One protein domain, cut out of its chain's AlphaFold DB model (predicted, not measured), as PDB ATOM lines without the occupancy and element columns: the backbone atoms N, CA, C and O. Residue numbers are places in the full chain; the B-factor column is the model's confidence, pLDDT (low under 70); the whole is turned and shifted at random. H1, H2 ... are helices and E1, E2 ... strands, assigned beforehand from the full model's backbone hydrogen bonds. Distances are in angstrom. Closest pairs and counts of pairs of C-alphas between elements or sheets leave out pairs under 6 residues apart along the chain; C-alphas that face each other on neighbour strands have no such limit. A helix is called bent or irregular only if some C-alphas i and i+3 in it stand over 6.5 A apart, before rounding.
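AT A GLANCE: This is residues 108 to 192 of the 266 residues of an uncharacterized protein of Paramuricea clavata (UniProt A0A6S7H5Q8). A small up-and-down bundle of three helices, H1, H2 and H3, each running against the one before and their centres making a triangle, forms the body, and a tiny two-stranded hairpin, E1 and E2, lies away from it beyond a long link. The printed part has 85 residues with three named helices and then two named strands, in the order H1, H2, H3, E1, E2; the sheet, E1 - E2, is antiparallel, and the class is mostly helix. The whole is only just loose, close to compact, with a radius of gyration of the C-alphas of 14.6 A and spans of 43 by 32 by 22 A.

HOW THE PARTS SIT: E1, residues 177 to 179, and E2, residues 186 to 188, form an antiparallel hairpin at 160 degrees; N 178 and O 187 are within hydrogen-bond range at 2.8 A, as are N 187 and O 178 at 2.9 A. E2 is apart from H1, residues 108 to 121, H2, residues 130 to 149, and H3, residues 153 to 165. H1 and H2 form a helical hairpin: they touch, H2 with residues 140 to 147 alone, at a shallow tilt of 18 degrees, opposite ways; their closest C-alphas, of Phe 115 and Cys 143, are 5.5 A apart. H1 touches H3 at a shallow tilt of 7 degrees, the same way; their closest C-alphas, of Val 116 and Val 156, are 6.6 A apart. H2 and H3 are close but not clearly touching, with the closest C-alphas, of Leu 147 and Leu 153, 5.4 A apart. Every O i to N i+4 pair is within hydrogen-bond range in H1 and H2; H3 has 4 of 9, and 6 of 10 O i to N i+3 pairs.

IN THESE COORDINATES: H2 measures 27.9 A, H1 19.8 A from C-alpha 108 at (-36.239, 57.867, 178.378), and H3 19.7 A. H3 is irregular: C-alphas 155 and 158 are 7.3 A apart. E1 measures 5.9 A, and E2 6.6 A to C-alpha 188 at (-14.130, 54.006, 207.937).

THE WHOLE: The farthest C-alphas, of Glu 110 and Lys 184, are 43.7 A apart. The printed part has no cut; the link from H3 to E1, 11 residues, is long. Residues 172 to 192 have pLDDT under 70.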
ATOM      1  N   GLU A 108     -36.990  58.277 177.183       76.88
ATOM      2  CA  GLU A 108     -36.239  57.867 178.378       76.88
ATOM      3  C   GLU A 108     -35.132  58.874 178.724       76.88
ATOM      4  O   GLU A 108     -34.946  59.216 179.886       76.88
ATOM      5  N   CYS A 109     -34.453  59.439 177.719       77.81
ATOM      6  CA  CYS A 109     -33.438  60.472 177.929       77.81
ATOM      7  C   CYS A 109     -33.982  61.744 178.594       77.81
ATOM      8  O   CYS A 109     -33.258  62.373 179.358       77.81
ATOM      9  N   GLU A 110     -35.221  62.144 178.308       81.50
ATOM     10  CA  GLU A 110     -35.814  63.345 178.905       81.50
ATOM     11  C   GLU A 110     -36.255  63.077 180.346       81.50
ATOM     12  O   GLU A 110     -36.017  63.894 181.229       81.50
ATOM     13  N   ILE A 111     -36.782  61.878 180.602       84.00
ATOM     14  CA  ILE A 111     -37.123  61.408 181.949       84.00
ATOM     15  C   ILE A 111     -35.864  61.353 182.827       84.00
ATOM     16  O   ILE A 111     -35.849  61.885 183.935       84.00
ATOM     17  N   VAL A 112     -34.773  60.784 182.303       86.31
ATOM     18  CA  VAL A 112     -33.474  60.752 182.989       86.31
ATOM     19  C   VAL A 112     -32.982  62.166 183.293       86.31
ATOM     20  O   VAL A 112     -32.552  62.425 184.413       86.31
ATOM     21  N   LYS A 113     -33.077  63.107 182.342       87.88
ATOM     22  CA  LYS A 113     -32.711  64.511 182.588       87.88
ATOM     23  C   LYS A 113     -33.555  65.145 183.690       87.88
ATOM     24  O   LYS A 113     -32.992  65.876 184.497       87.88
ATOM     25  N   CYS A 114     -34.861  64.878 183.738       88.94
ATOM     26  CA  CYS A 114     -35.729  65.376 184.805       88.94
ATOM     27  C   CYS A 114     -35.267  64.876 186.177       88.94
ATOM     28  O   CYS A 114     -35.055  65.696 187.064       88.94
ATOM     29  N   PHE A 115     -35.007  63.574 186.331       89.75
ATOM     30  CA  PHE A 115     -34.505  63.025 187.597       89.75
ATOM     31  C   PHE A 115     -33.117  63.561 187.964       89.75
ATOM     32  O   PHE A 115     -32.876  63.934 189.108       89.75
ATOM     33  N   VAL A 116     -32.197  63.660 187.000       88.62
ATOM     34  CA  VAL A 116     -30.870  64.256 187.234       88.62
ATOM     35  C   VAL A 116     -31.003  65.715 187.677       88.62
ATOM     36  O   VAL A 116     -30.324  66.137 188.615       88.62
ATOM     37  N   LYS A 117     -31.894  66.484 187.044       90.19
ATOM     38  CA  LYS A 117     -32.192  67.868 187.421       90.19
ATOM     39  C   LYS A 117     -32.777  67.947 188.832       90.19
ATOM     40  O   LYS A 117     -32.323  68.769 189.620       90.19
ATOM     41  N   GLU A 118     -33.704  67.064 189.182       92.12
ATOM     42  CA  GLU A 118     -34.299  67.009 190.519       92.12
ATOM     43  C   GLU A 118     -33.243  66.727 191.605       92.12
ATOM     44  O   GLU A 118     -33.200  67.413 192.626       92.12
ATOM     45  N   ILE A 119     -32.297  65.817 191.343       90.44
ATOM     46  CA  ILE A 119     -31.142  65.557 192.224       90.44
ATOM     47  C   ILE A 119     -30.259  66.813 192.375       90.44
ATOM     48  O   ILE A 119     -29.814  67.168 193.478       90.44
ATOM     49  N   MET A 120     -30.020  67.525 191.272       86.62
ATOM     50  CA  MET A 120     -29.270  68.785 191.260       86.62
ATOM     51  C   MET A 120     -29.991  69.914 192.009       86.62
ATOM     52  O   MET A 120     -29.322  70.750 192.613       86.62
ATOM     53  N   GLU A 121     -31.320  69.909 192.062       90.38
ATOM     54  CA  GLU A 121     -32.146  70.920 192.740       90.38
ATOM     55  C   GLU A 121     -32.473  70.577 194.205       90.38
ATOM     56  O   GLU A 121     -33.083  71.385 194.905       90.38
ATOM     57  N   LEU A 122     -32.014  69.425 194.720       91.25
ATOM     58  CA  LEU A 122     -32.185  69.074 196.137       91.25
ATOM     59  C   LEU A 122     -31.686  70.191 197.083       91.25
ATOM     60  O   LEU A 122     -30.642  70.794 196.808       91.25
ATOM     61  N   PRO A 123     -32.377  70.447 198.209       89.44
ATOM     62  CA  PRO A 123     -32.066  71.562 199.099       89.44
ATOM     63  C   PRO A 123     -30.766  71.344 199.885       89.44
ATOM     64  O   PRO A 123     -30.465  70.231 200.314       89.44
ATOM     65  N   HIS A 124     -30.018  72.424 200.131       91.12
ATOM     66  CA  HIS A 124     -28.887  72.411 201.061       91.12
ATOM     67  C   HIS A 124     -29.393  72.453 202.512       91.12
ATOM     68  O   HIS A 124     -30.139  73.357 202.894       91.12
ATOM     69  N   ILE A 125     -28.985  71.480 203.327       89.50
ATOM     70  CA  ILE A 125     -29.406  71.301 204.718       89.50
ATOM     71  C   ILE A 125     -28.170  71.438 205.625       89.50
ATOM     72  O   ILE A 125     -27.451  70.467 205.858       89.50
ATOM     73  N   PRO A 126     -27.902  72.642 206.168       81.38
ATOM     74  CA  PRO A 126     -26.689  72.908 206.943       81.38
ATOM     75  C   PRO A 126     -26.723  72.341 208.370       81.38
ATOM     76  O   PRO A 126     -25.685  72.266 209.022       81.38
ATOM     77  N   THR A 127     -27.900  71.969 208.880       82.25
ATOM     78  CA  THR A 127     -28.105  71.503 210.260       82.25
ATOM     79  C   THR A 127     -28.531  70.037 210.299       82.25
ATOM     80  O   THR A 127     -29.155  69.542 209.366       82.25
ATOM     81  N   ALA A 128     -28.247  69.335 211.400       83.94
ATOM     82  CA  ALA A 128     -28.647  67.939 211.607       83.94
ATOM     83  C   ALA A 128     -30.152  67.800 211.940       83.94
ATOM     84  O   ALA A 128     -30.540  67.237 212.961       83.94
ATOM     85  N   ASN A 129     -31.028  68.374 211.109       86.06
ATOM     86  CA  ASN A 129     -32.474  68.269 211.285       86.06
ATOM     87  C   ASN A 129     -32.986  66.958 210.681       86.06
ATOM     88  O   ASN A 129     -33.154  66.848 209.468       86.06
ATOM     89  N   VAL A 130     -33.292  66.002 211.558       87.25
ATOM     90  CA  VAL A 130     -33.736  64.646 211.213       87.25
ATOM     91  C   VAL A 130     -34.904  64.639 210.219       87.25
ATOM     92  O   VAL A 130     -34.844  63.928 209.224       87.25
ATOM     93  N   LYS A 131     -35.930  65.482 210.408       87.56
ATOM     94  CA  LYS A 131     -37.100  65.518 209.508       87.56
ATOM     95  C   LYS A 131     -36.721  65.931 208.087       87.56
ATOM     96  O   LYS A 131     -37.087  65.260 207.131       87.56
ATOM     97  N   LYS A 132     -35.932  67.001 207.957       88.44
ATOM     98  CA  LYS A 132     -35.476  67.496 206.649       88.44
ATOM     99  C   LYS A 132     -34.514  66.520 205.973       88.44
ATOM    100  O   LYS A 132     -34.526  66.404 204.755       88.44
ATOM    101  N   ILE A 133     -33.692  65.827 206.759       86.81
ATOM    102  CA  ILE A 133     -32.792  64.782 206.264       86.81
ATOM    103  C   ILE A 133     -33.596  63.600 205.716       86.81
ATOM    104  O   ILE A 133     -33.275  63.123 204.632       86.81
ATOM    105  N   HIS A 134     -34.654  63.162 206.405       87.19
ATOM    106  CA  HIS A 134     -35.542  62.116 205.889       87.19
ATOM    107  C   HIS A 134     -36.253  62.552 204.604       87.19
ATOM    108  O   HIS A 134     -36.194  61.833 203.616       87.19
ATOM    109  N   GLU A 135     -36.817  63.762 204.554       89.75
ATOM    110  CA  GLU A 135     -37.434  64.291 203.325       89.75
ATOM    111  C   GLU A 135     -36.441  64.380 202.152       89.75
ATOM    112  O   GLU A 135     -36.796  64.115 201.002       89.75
ATOM    113  N   PHE A 136     -35.190  64.760 202.429       91.81
ATOM    114  CA  PHE A 136     -34.117  64.770 201.436       91.81
ATOM    115  C   PHE A 136     -33.792  63.354 200.957       91.81
ATOM    116  O   PHE A 136     -33.677  63.128 199.753       91.81
ATOM    117  N   HIS A 137     -33.646  62.414 201.893       88.12
ATOM    118  CA  HIS A 137     -33.377  61.012 201.601       88.12
ATOM    119  C   HIS A 137     -34.483  60.409 200.739       88.12
ATOM    120  O   HIS A 137     -34.170  59.799 199.726       88.12
ATOM    121  N   ASP A 138     -35.752  60.619 201.081       90.62
ATOM    122  CA  ASP A 138     -36.879  60.026 200.359       90.62
ATOM    123  C   ASP A 138     -36.939  60.521 198.911       90.62
ATOM    124  O   ASP A 138     -37.116  59.729 197.985       90.62
ATOM    125  N   LYS A 139     -36.695  61.820 198.689       91.31
ATOM    126  CA  LYS A 139     -36.601  62.395 197.338       91.31
ATOM    127  C   LYS A 139     -35.408  61.855 196.556       91.31
ATOM    128  O   LYS A 139     -35.543  61.513 195.382       91.31
ATOM    129  N   LEU A 140     -34.241  61.767 197.195       90.62
ATOM    130  CA  LEU A 140     -33.044  61.223 196.559       90.62
ATOM    131  C   LEU A 140     -33.231  59.738 196.213       90.62
ATOM    132  O   LEU A 140     -32.932  59.333 195.093       90.62
ATOM    133  N   ALA A 141     -33.765  58.946 197.143       89.56
ATOM    134  CA  ALA A 141     -34.048  57.528 196.968       89.56
ATOM    135  C   ALA A 141     -35.044  57.302 195.827       89.56
ATOM    136  O   ALA A 141     -34.779  56.478 194.958       89.56
ATOM    137  N   TYR A 142     -36.121  58.089 195.769       92.06
ATOM    138  CA  TYR A 142     -37.091  58.040 194.676       92.06
ATOM    139  C   TYR A 142     -36.436  58.265 193.302       92.06
ATOM    140  O   TYR A 142     -36.647  57.481 192.372       92.06
ATOM    141  N   CYS A 143     -35.588  59.291 193.173       88.88
ATOM    142  CA  CYS A 143     -34.888  59.578 191.919       88.88
ATOM    143  C   CYS A 143     -33.910  58.455 191.536       88.88
ATOM    144  O   CYS A 143     -33.862  58.031 190.381       88.88
ATOM    145  N   VAL A 144     -33.133  57.958 192.503       88.50
ATOM    146  CA  VAL A 144     -32.129  56.905 192.287       88.50
ATOM    147  C   VAL A 144     -32.791  55.580 191.895       88.50
ATOM    148  O   VAL A 144     -32.390  54.986 190.897       88.50
ATOM    149  N   GLN A 145     -33.842  55.158 192.601       87.69
ATOM    150  CA  GLN A 145     -34.603  53.940 192.287       87.69
ATOM    151  C   GLN A 145     -35.262  54.012 190.903       87.69
ATOM    152  O   GLN A 145     -35.267  53.036 190.147       87.69
ATOM    153  N   SER A 146     -35.782  55.186 190.533       88.62
ATOM    154  CA  SER A 146     -36.358  55.406 189.203       88.62
ATOM    155  C   SER A 146     -35.301  55.246 188.105       88.62
ATOM    156  O   SER A 146     -35.529  54.567 187.104       88.62
ATOM    157  N   LEU A 147     -34.105  55.802 188.304       86.44
ATOM    158  CA  LEU A 147     -32.992  55.677 187.357       86.44
ATOM    159  C   LEU A 147     -32.397  54.265 187.296       86.44
ATOM    160  O   LEU A 147     -31.957  53.834 186.226       86.44
ATOM    161  N   GLU A 148     -32.405  53.538 188.411       87.19
ATOM    162  CA  GLU A 148     -32.019  52.128 188.476       87.19
ATOM    163  C   GLU A 148     -32.984  51.253 187.667       87.19
ATOM    164  O   GLU A 148     -32.546  50.454 186.837       87.19
ATOM    165  N   THR A 149     -34.294  51.490 187.802       88.06
ATOM    166  CA  THR A 149     -35.338  50.815 187.009       88.06
ATOM    167  C   THR A 149     -35.150  51.059 185.507       88.06
ATOM    168  O   THR A 149     -35.333  50.155 184.692       88.06
ATOM    169  N   LEU A 150     -34.705  52.265 185.136       85.00
ATOM    170  CA  LEU A 150     -34.375  52.637 183.757       85.00
ATOM    171  C   LEU A 150     -32.991  52.140 183.292       85.00
ATOM    172  O   LEU A 150     -32.642  52.336 182.129       85.00
ATOM    173  N   LYS A 151     -32.190  51.503 184.160       87.38
ATOM    174  CA  LYS A 151     -30.794  51.094 183.896       87.38
ATOM    175  C   LYS A 151     -29.906  52.252 183.409       87.38
ATOM    176  O   LYS A 151     -29.048  52.073 182.544       87.38
ATOM    177  N   LYS A 152     -30.122  53.458 183.946       87.12
ATOM    178  CA  LYS A 152     -29.386  54.695 183.602       87.12
ATOM    179  C   LYS A 152     -28.718  55.337 184.821       87.12
ATOM    180  O   LYS A 152     -28.572  56.555 184.884       87.12
ATOM    181  N   LEU A 153     -28.287  54.514 185.778       84.62
ATOM    182  CA  LEU A 153     -27.670  54.968 187.028       84.62
ATOM    183  C   LEU A 153     -26.343  55.716 186.806       84.62
ATOM    184  O   LEU A 153     -26.042  56.666 187.527       84.62
ATOM    185  N   ASP A 154     -25.603  55.358 185.753       82.75
ATOM    186  CA  ASP A 154     -24.321  55.985 185.396       82.75
ATOM    187  C   ASP A 154     -24.417  57.510 185.230       82.75
ATOM    188  O   ASP A 154     -23.443  58.224 185.468       82.75
ATOM    189  N   ALA A 155     -25.601  58.026 184.880       80.81
ATOM    190  CA  ALA A 155     -25.852  59.456 184.715       80.81
ATOM    191  C   ALA A 155     -25.733  60.264 186.025       80.81
ATOM    192  O   ALA A 155     -25.569  61.482 185.967       80.81
ATOM    193  N   VAL A 156     -25.809  59.615 187.194       82.31
ATOM    194  CA  VAL A 156     -25.825  60.277 188.515       82.31
ATOM    195  C   VAL A 156     -24.520  60.094 189.294       82.31
ATOM    196  O   VAL A 156     -24.303  60.767 190.301       82.31
ATOM    197  N   ASN A 157     -23.586  59.269 188.812       78.19
ATOM    198  CA  ASN A 157     -22.310  59.023 189.501       78.19
ATOM    199  C   ASN A 157     -21.516  60.316 189.772       78.19
ATOM    200  O   ASN A 157     -20.931  60.474 190.842       78.19
ATOM    201  N   GLY A 158     -21.544  61.276 188.842       79.31
ATOM    202  CA  GLY A 158     -20.902  62.585 189.025       79.31
ATOM    203  C   GLY A 158     -21.590  63.484 190.062       79.31
ATOM    204  O   GLY A 158     -20.951  64.358 190.646       79.31
ATOM    205  N   THR A 159     -22.875  63.258 190.336       79.31
ATOM    206  CA  THR A 159     -23.704  64.090 191.217       79.31
ATOM    207  C   THR A 159     -23.570  63.723 192.693       79.31
ATOM    208  O   THR A 159     -23.899  64.539 193.550       79.31
ATOM    209  N   VAL A 160     -23.041  62.534 193.007       80.81
ATOM    210  CA  VAL A 160     -22.899  62.012 194.381       80.81
ATOM    211  C   VAL A 160     -22.092  62.955 195.276       80.81
ATOM    212  O   VAL A 160     -22.453  63.206 196.423       80.81
ATOM    213  N   SER A 161     -21.007  63.536 194.758       79.06
ATOM    214  CA  SER A 161     -20.205  64.485 195.545       79.06
ATOM    215  C   SER A 161     -20.991  65.759 195.875       79.06
ATOM    216  O   SER A 161     -20.929  66.243 197.002       79.06
ATOM    217  N   MET A 162     -21.783  66.262 194.922       81.62
ATOM    218  CA  MET A 162     -22.599  67.466 195.108       81.62
ATOM    219  C   MET A 162     -23.768  67.228 196.070       81.62
ATOM    220  O   MET A 162     -24.096  68.102 196.868       81.62
ATOM    221  N   THR A 163     -24.401  66.053 196.033       84.56
ATOM    222  CA  THR A 163     -25.482  65.719 196.973       84.56
ATOM    223  C   THR A 163     -24.966  65.560 198.401       84.56
ATOM    224  O   THR A 163     -25.633  66.005 199.331       84.56
ATOM    225  N   LEU A 164     -23.752  65.031 198.591       83.44
ATOM    226  CA  LEU A 164     -23.096  64.984 199.903       83.44
ATOM    227  C   LEU A 164     -22.727  66.381 200.430       83.44
ATOM    228  O   LEU A 164     -22.839  66.641 201.627       83.44
ATOM    229  N   GLU A 165     -22.329  67.309 199.555       83.12
ATOM    230  CA  GLU A 165     -22.077  68.713 199.927       83.12
ATOM    231  C   GLU A 165     -23.342  69.445 200.396       83.12
ATOM    232  O   GLU A 165     -23.255  70.397 201.176       83.12
ATOM    233  N   LYS A 166     -24.529  68.980 199.993       87.31
ATOM    234  CA  LYS A 166     -25.811  69.503 200.484       87.31
ATOM    235  C   LYS A 166     -26.130  69.088 201.919       87.31
ATOM    236  O   LYS A 166     -27.013  69.693 202.516       87.31
ATOM    237  N   LEU A 167     -25.414  68.116 202.484       87.75
ATOM    238  CA  LEU A 167     -25.651  67.573 203.824       87.75
ATOM    239  C   LEU A 167     -24.400  67.665 204.718       87.75
ATOM    240  O   LEU A 167     -23.953  66.653 205.262       87.75
ATOM    241  N   PRO A 168     -23.812  68.859 204.926       82.38
ATOM    242  CA  PRO A 168     -22.550  69.000 205.653       82.38
ATOM    243  C   PRO A 168     -22.618  68.514 207.108       82.38
ATOM    244  O   PRO A 168     -21.596  68.104 207.650       82.38
ATOM    245  N   ALA A 169     -23.799  68.545 207.737       79.81
ATOM    246  CA  ALA A 169     -23.980  68.163 209.137       79.81
ATOM    247  C   ALA A 169     -23.845  66.656 209.395       79.81
ATOM    248  O   ALA A 169     -23.391  66.275 210.466       79.81
ATOM    249  N   ILE A 170     -24.227  65.822 208.423       80.94
ATOM    250  CA  ILE A 170     -24.201  64.351 208.527       80.94
ATOM    251  C   ILE A 170     -23.209  63.711 207.553       80.94
ATOM    252  O   ILE A 170     -23.051  62.496 207.521       80.94
ATOM    253  N   ARG A 171     -22.516  64.522 206.744       76.12
ATOM    254  CA  ARG A 171     -21.539  64.055 205.754       76.12
ATOM    255  C   ARG A 171     -20.451  63.168 206.365       76.12
ATOM    256  O   ARG A 171     -20.014  62.237 205.700       76.12
ATOM    257  N   GLY A 172     -20.007  63.472 207.586       66.12
ATOM    258  CA  GLY A 172     -19.015  62.659 208.302       66.12
ATOM    259  C   GLY A 172     -19.537  61.261 208.636       66.12
ATOM    260  O   GLY A 172     -18.822  60.287 208.443       66.12
ATOM    261  N   ASP A 173     -20.808  61.166 209.025       69.38
ATOM    262  CA  ASP A 173     -21.462  59.907 209.403       69.38
ATOM    263  C   ASP A 173     -21.851  59.053 208.181       69.38
ATOM    264  O   ASP A 173     -21.997  57.837 208.279       69.38
ATOM    265  N   LEU A 174     -22.013  59.695 207.018       63.69
ATOM    266  CA  LEU A 174     -22.323  59.066 205.725       63.69
ATOM    267  C   LEU A 174     -21.086  58.522 204.993       63.69
ATOM    268  O   LEU A 174     -21.216  57.959 203.903       63.69
ATOM    269  N   ALA A 175     -19.885  58.724 205.537       56.81
ATOM    270  CA  ALA A 175     -18.653  58.254 204.925       56.81
ATOM    271  C   ALA A 175     -18.678  56.719 204.731       56.81
ATOM    272  O   ALA A 175     -19.098  55.985 205.630       56.81
ATOM    273  N   PRO A 176     -18.243  56.200 203.566       54.59
ATOM    274  CA  PRO A 176     -18.321  54.776 203.285       54.59
ATOM    275  C   PRO A 176     -17.387  54.005 204.220       54.59
ATOM    276  O   PRO A 176     -16.168  54.194 204.237       54.59
ATOM    277  N   LYS A 177     -17.970  53.081 204.983       54.56
ATOM    278  CA  LYS A 177     -17.226  52.010 205.638       54.56
ATOM    279  C   LYS A 177     -16.869  50.979 204.568       54.56
ATOM    280  O   LYS A 177     -17.748  50.294 204.056       54.56
ATOM    281  N   LEU A 178     -15.590  50.878 204.212       50.12
ATOM    282  CA  LEU A 178     -15.071  49.763 203.424       50.12
ATOM    283  C   LEU A 178     -15.172  48.505 204.281       50.12
ATOM    284  O   LEU A 178     -14.383  48.333 205.211       50.12
ATOM    285  N   SER A 179     -16.130  47.636 203.976       42.19
ATOM    286  CA  SER A 179     -16.152  46.277 204.498       42.19
ATOM    287  C   SER A 179     -15.518  45.317 203.491       42.19
ATOM    288  O   SER A 179     -15.832  45.339 202.302       42.19
ATOM    289  N   SER A 180     -14.603  44.466 203.958       46.03
ATOM    290  CA  SER A 180     -14.202  43.272 203.203       46.03
ATOM    291  C   SER A 180     -15.418  42.357 203.030       46.03
ATOM    292  O   SER A 180     -16.276  42.312 203.912       46.03
ATOM    293  N   VAL A 181     -15.476  41.608 201.925       50.09
ATOM    294  CA  VAL A 181     -16.577  40.676 201.597       50.09
ATOM    295  C   VAL A 181     -16.831  39.671 202.732       50.09
ATOM    296  O   VAL A 181     -17.972  39.296 202.980       50.09
ATOM    297  N   ASP A 182     -15.793  39.329 203.497       56.31
ATOM    298  CA  ASP A 182     -15.875  38.411 204.640       56.31
ATOM    299  C   ASP A 182     -16.308  39.086 205.959       56.31
ATOM    300  O   ASP A 182     -16.273  38.461 207.019       56.31
ATOM    301  N   GLY A 183     -16.608  40.389 205.951       47.22
ATOM    302  CA  GLY A 183     -16.994  41.178 207.129       47.22
ATOM    303  C   GLY A 183     -15.893  41.382 208.184       47.22
ATOM    304  O   GLY A 183     -16.070  42.163 209.113       47.22
ATOM    305  N   LYS A 184     -14.732  40.724 208.044       59.34
ATOM    306  CA  LYS A 184     -13.614  40.758 209.010       59.34
ATOM    307  C   LYS A 184     -12.829  42.069 209.046       59.34
ATOM    308  O   LYS A 184     -12.074  42.296 209.985       59.34
ATOM    309  N   PHE A 185     -12.976  42.917 208.034       38.75
ATOM    310  CA  PHE A 185     -12.294  44.203 207.965       38.75
ATOM    311  C   PHE A 185     -13.320  45.279 207.669       38.75
ATOM    312  O   PHE A 185     -13.945  45.233 206.617       38.75
ATOM    313  N   VAL A 186     -13.490  46.215 208.598       41.75
ATOM    314  CA  VAL A 186     -14.322  47.404 208.433       41.75
ATOM    315  C   VAL A 186     -13.416  48.605 208.649       41.75
ATOM    316  O   VAL A 186     -12.914  48.809 209.753       41.75
ATOM    317  N   LYS A 187     -13.180  49.382 207.592       48.41
ATOM    318  CA  LYS A 187     -12.417  50.629 207.662       48.41
ATOM    319  C   LYS A 187     -13.310  51.794 207.277       48.41
ATOM    320  O   LYS A 187     -13.831  51.844 206.169       48.41
ATOM    321  N   GLU A 188     -13.470  52.731 208.196       46.56
ATOM    322  CA  GLU A 188     -14.130  54.006 207.937       46.56
ATOM    323  C   GLU A 188     -13.216  54.837 207.027       46.56
ATOM    324  O   GLU A 188     -12.080  55.149 207.397       46.56
ATOM    325  N   ILE A 189     -13.641  55.091 205.785       48.91
ATOM    326  CA  ILE A 189     -12.862  55.927 204.872       48.91
ATOM    327  C   ILE A 189     -13.311  57.366 205.056       48.91
ATOM    328  O   ILE A 189     -14.365  57.766 204.563       48.91
ATOM    329  N   GLU A 190     -12.467  58.190 205.665       43.31
ATOM    330  CA  GLU A 190     -12.601  59.629 205.490       43.31
ATOM    331  C   GLU A 190     -12.306  59.976 204.027       43.31
ATOM    332  O   GLU A 190     -11.165  59.889 203.566       43.31
ATOM    333  N   LEU A 191     -13.333  60.396 203.283       43.88
ATOM    334  CA  LEU A 191     -13.190  61.003 201.957       43.88
ATOM    335  C   LEU A 191     -12.580  62.412 202.091       43.88
ATOM    336  O   LEU A 191     -13.182  63.415 201.704       43.88
ATOM    337  N   SER A 192     -11.382  62.509 202.671       44.81
ATOM    338  CA  SER A 192     -10.532  63.674 202.472       44.81
ATOM    339  C   SER A 192      -9.948  63.544 201.067       44.81
ATOM    340  O   SER A 192      -9.377  62.516 200.708       44.81
TER     341      SER A 192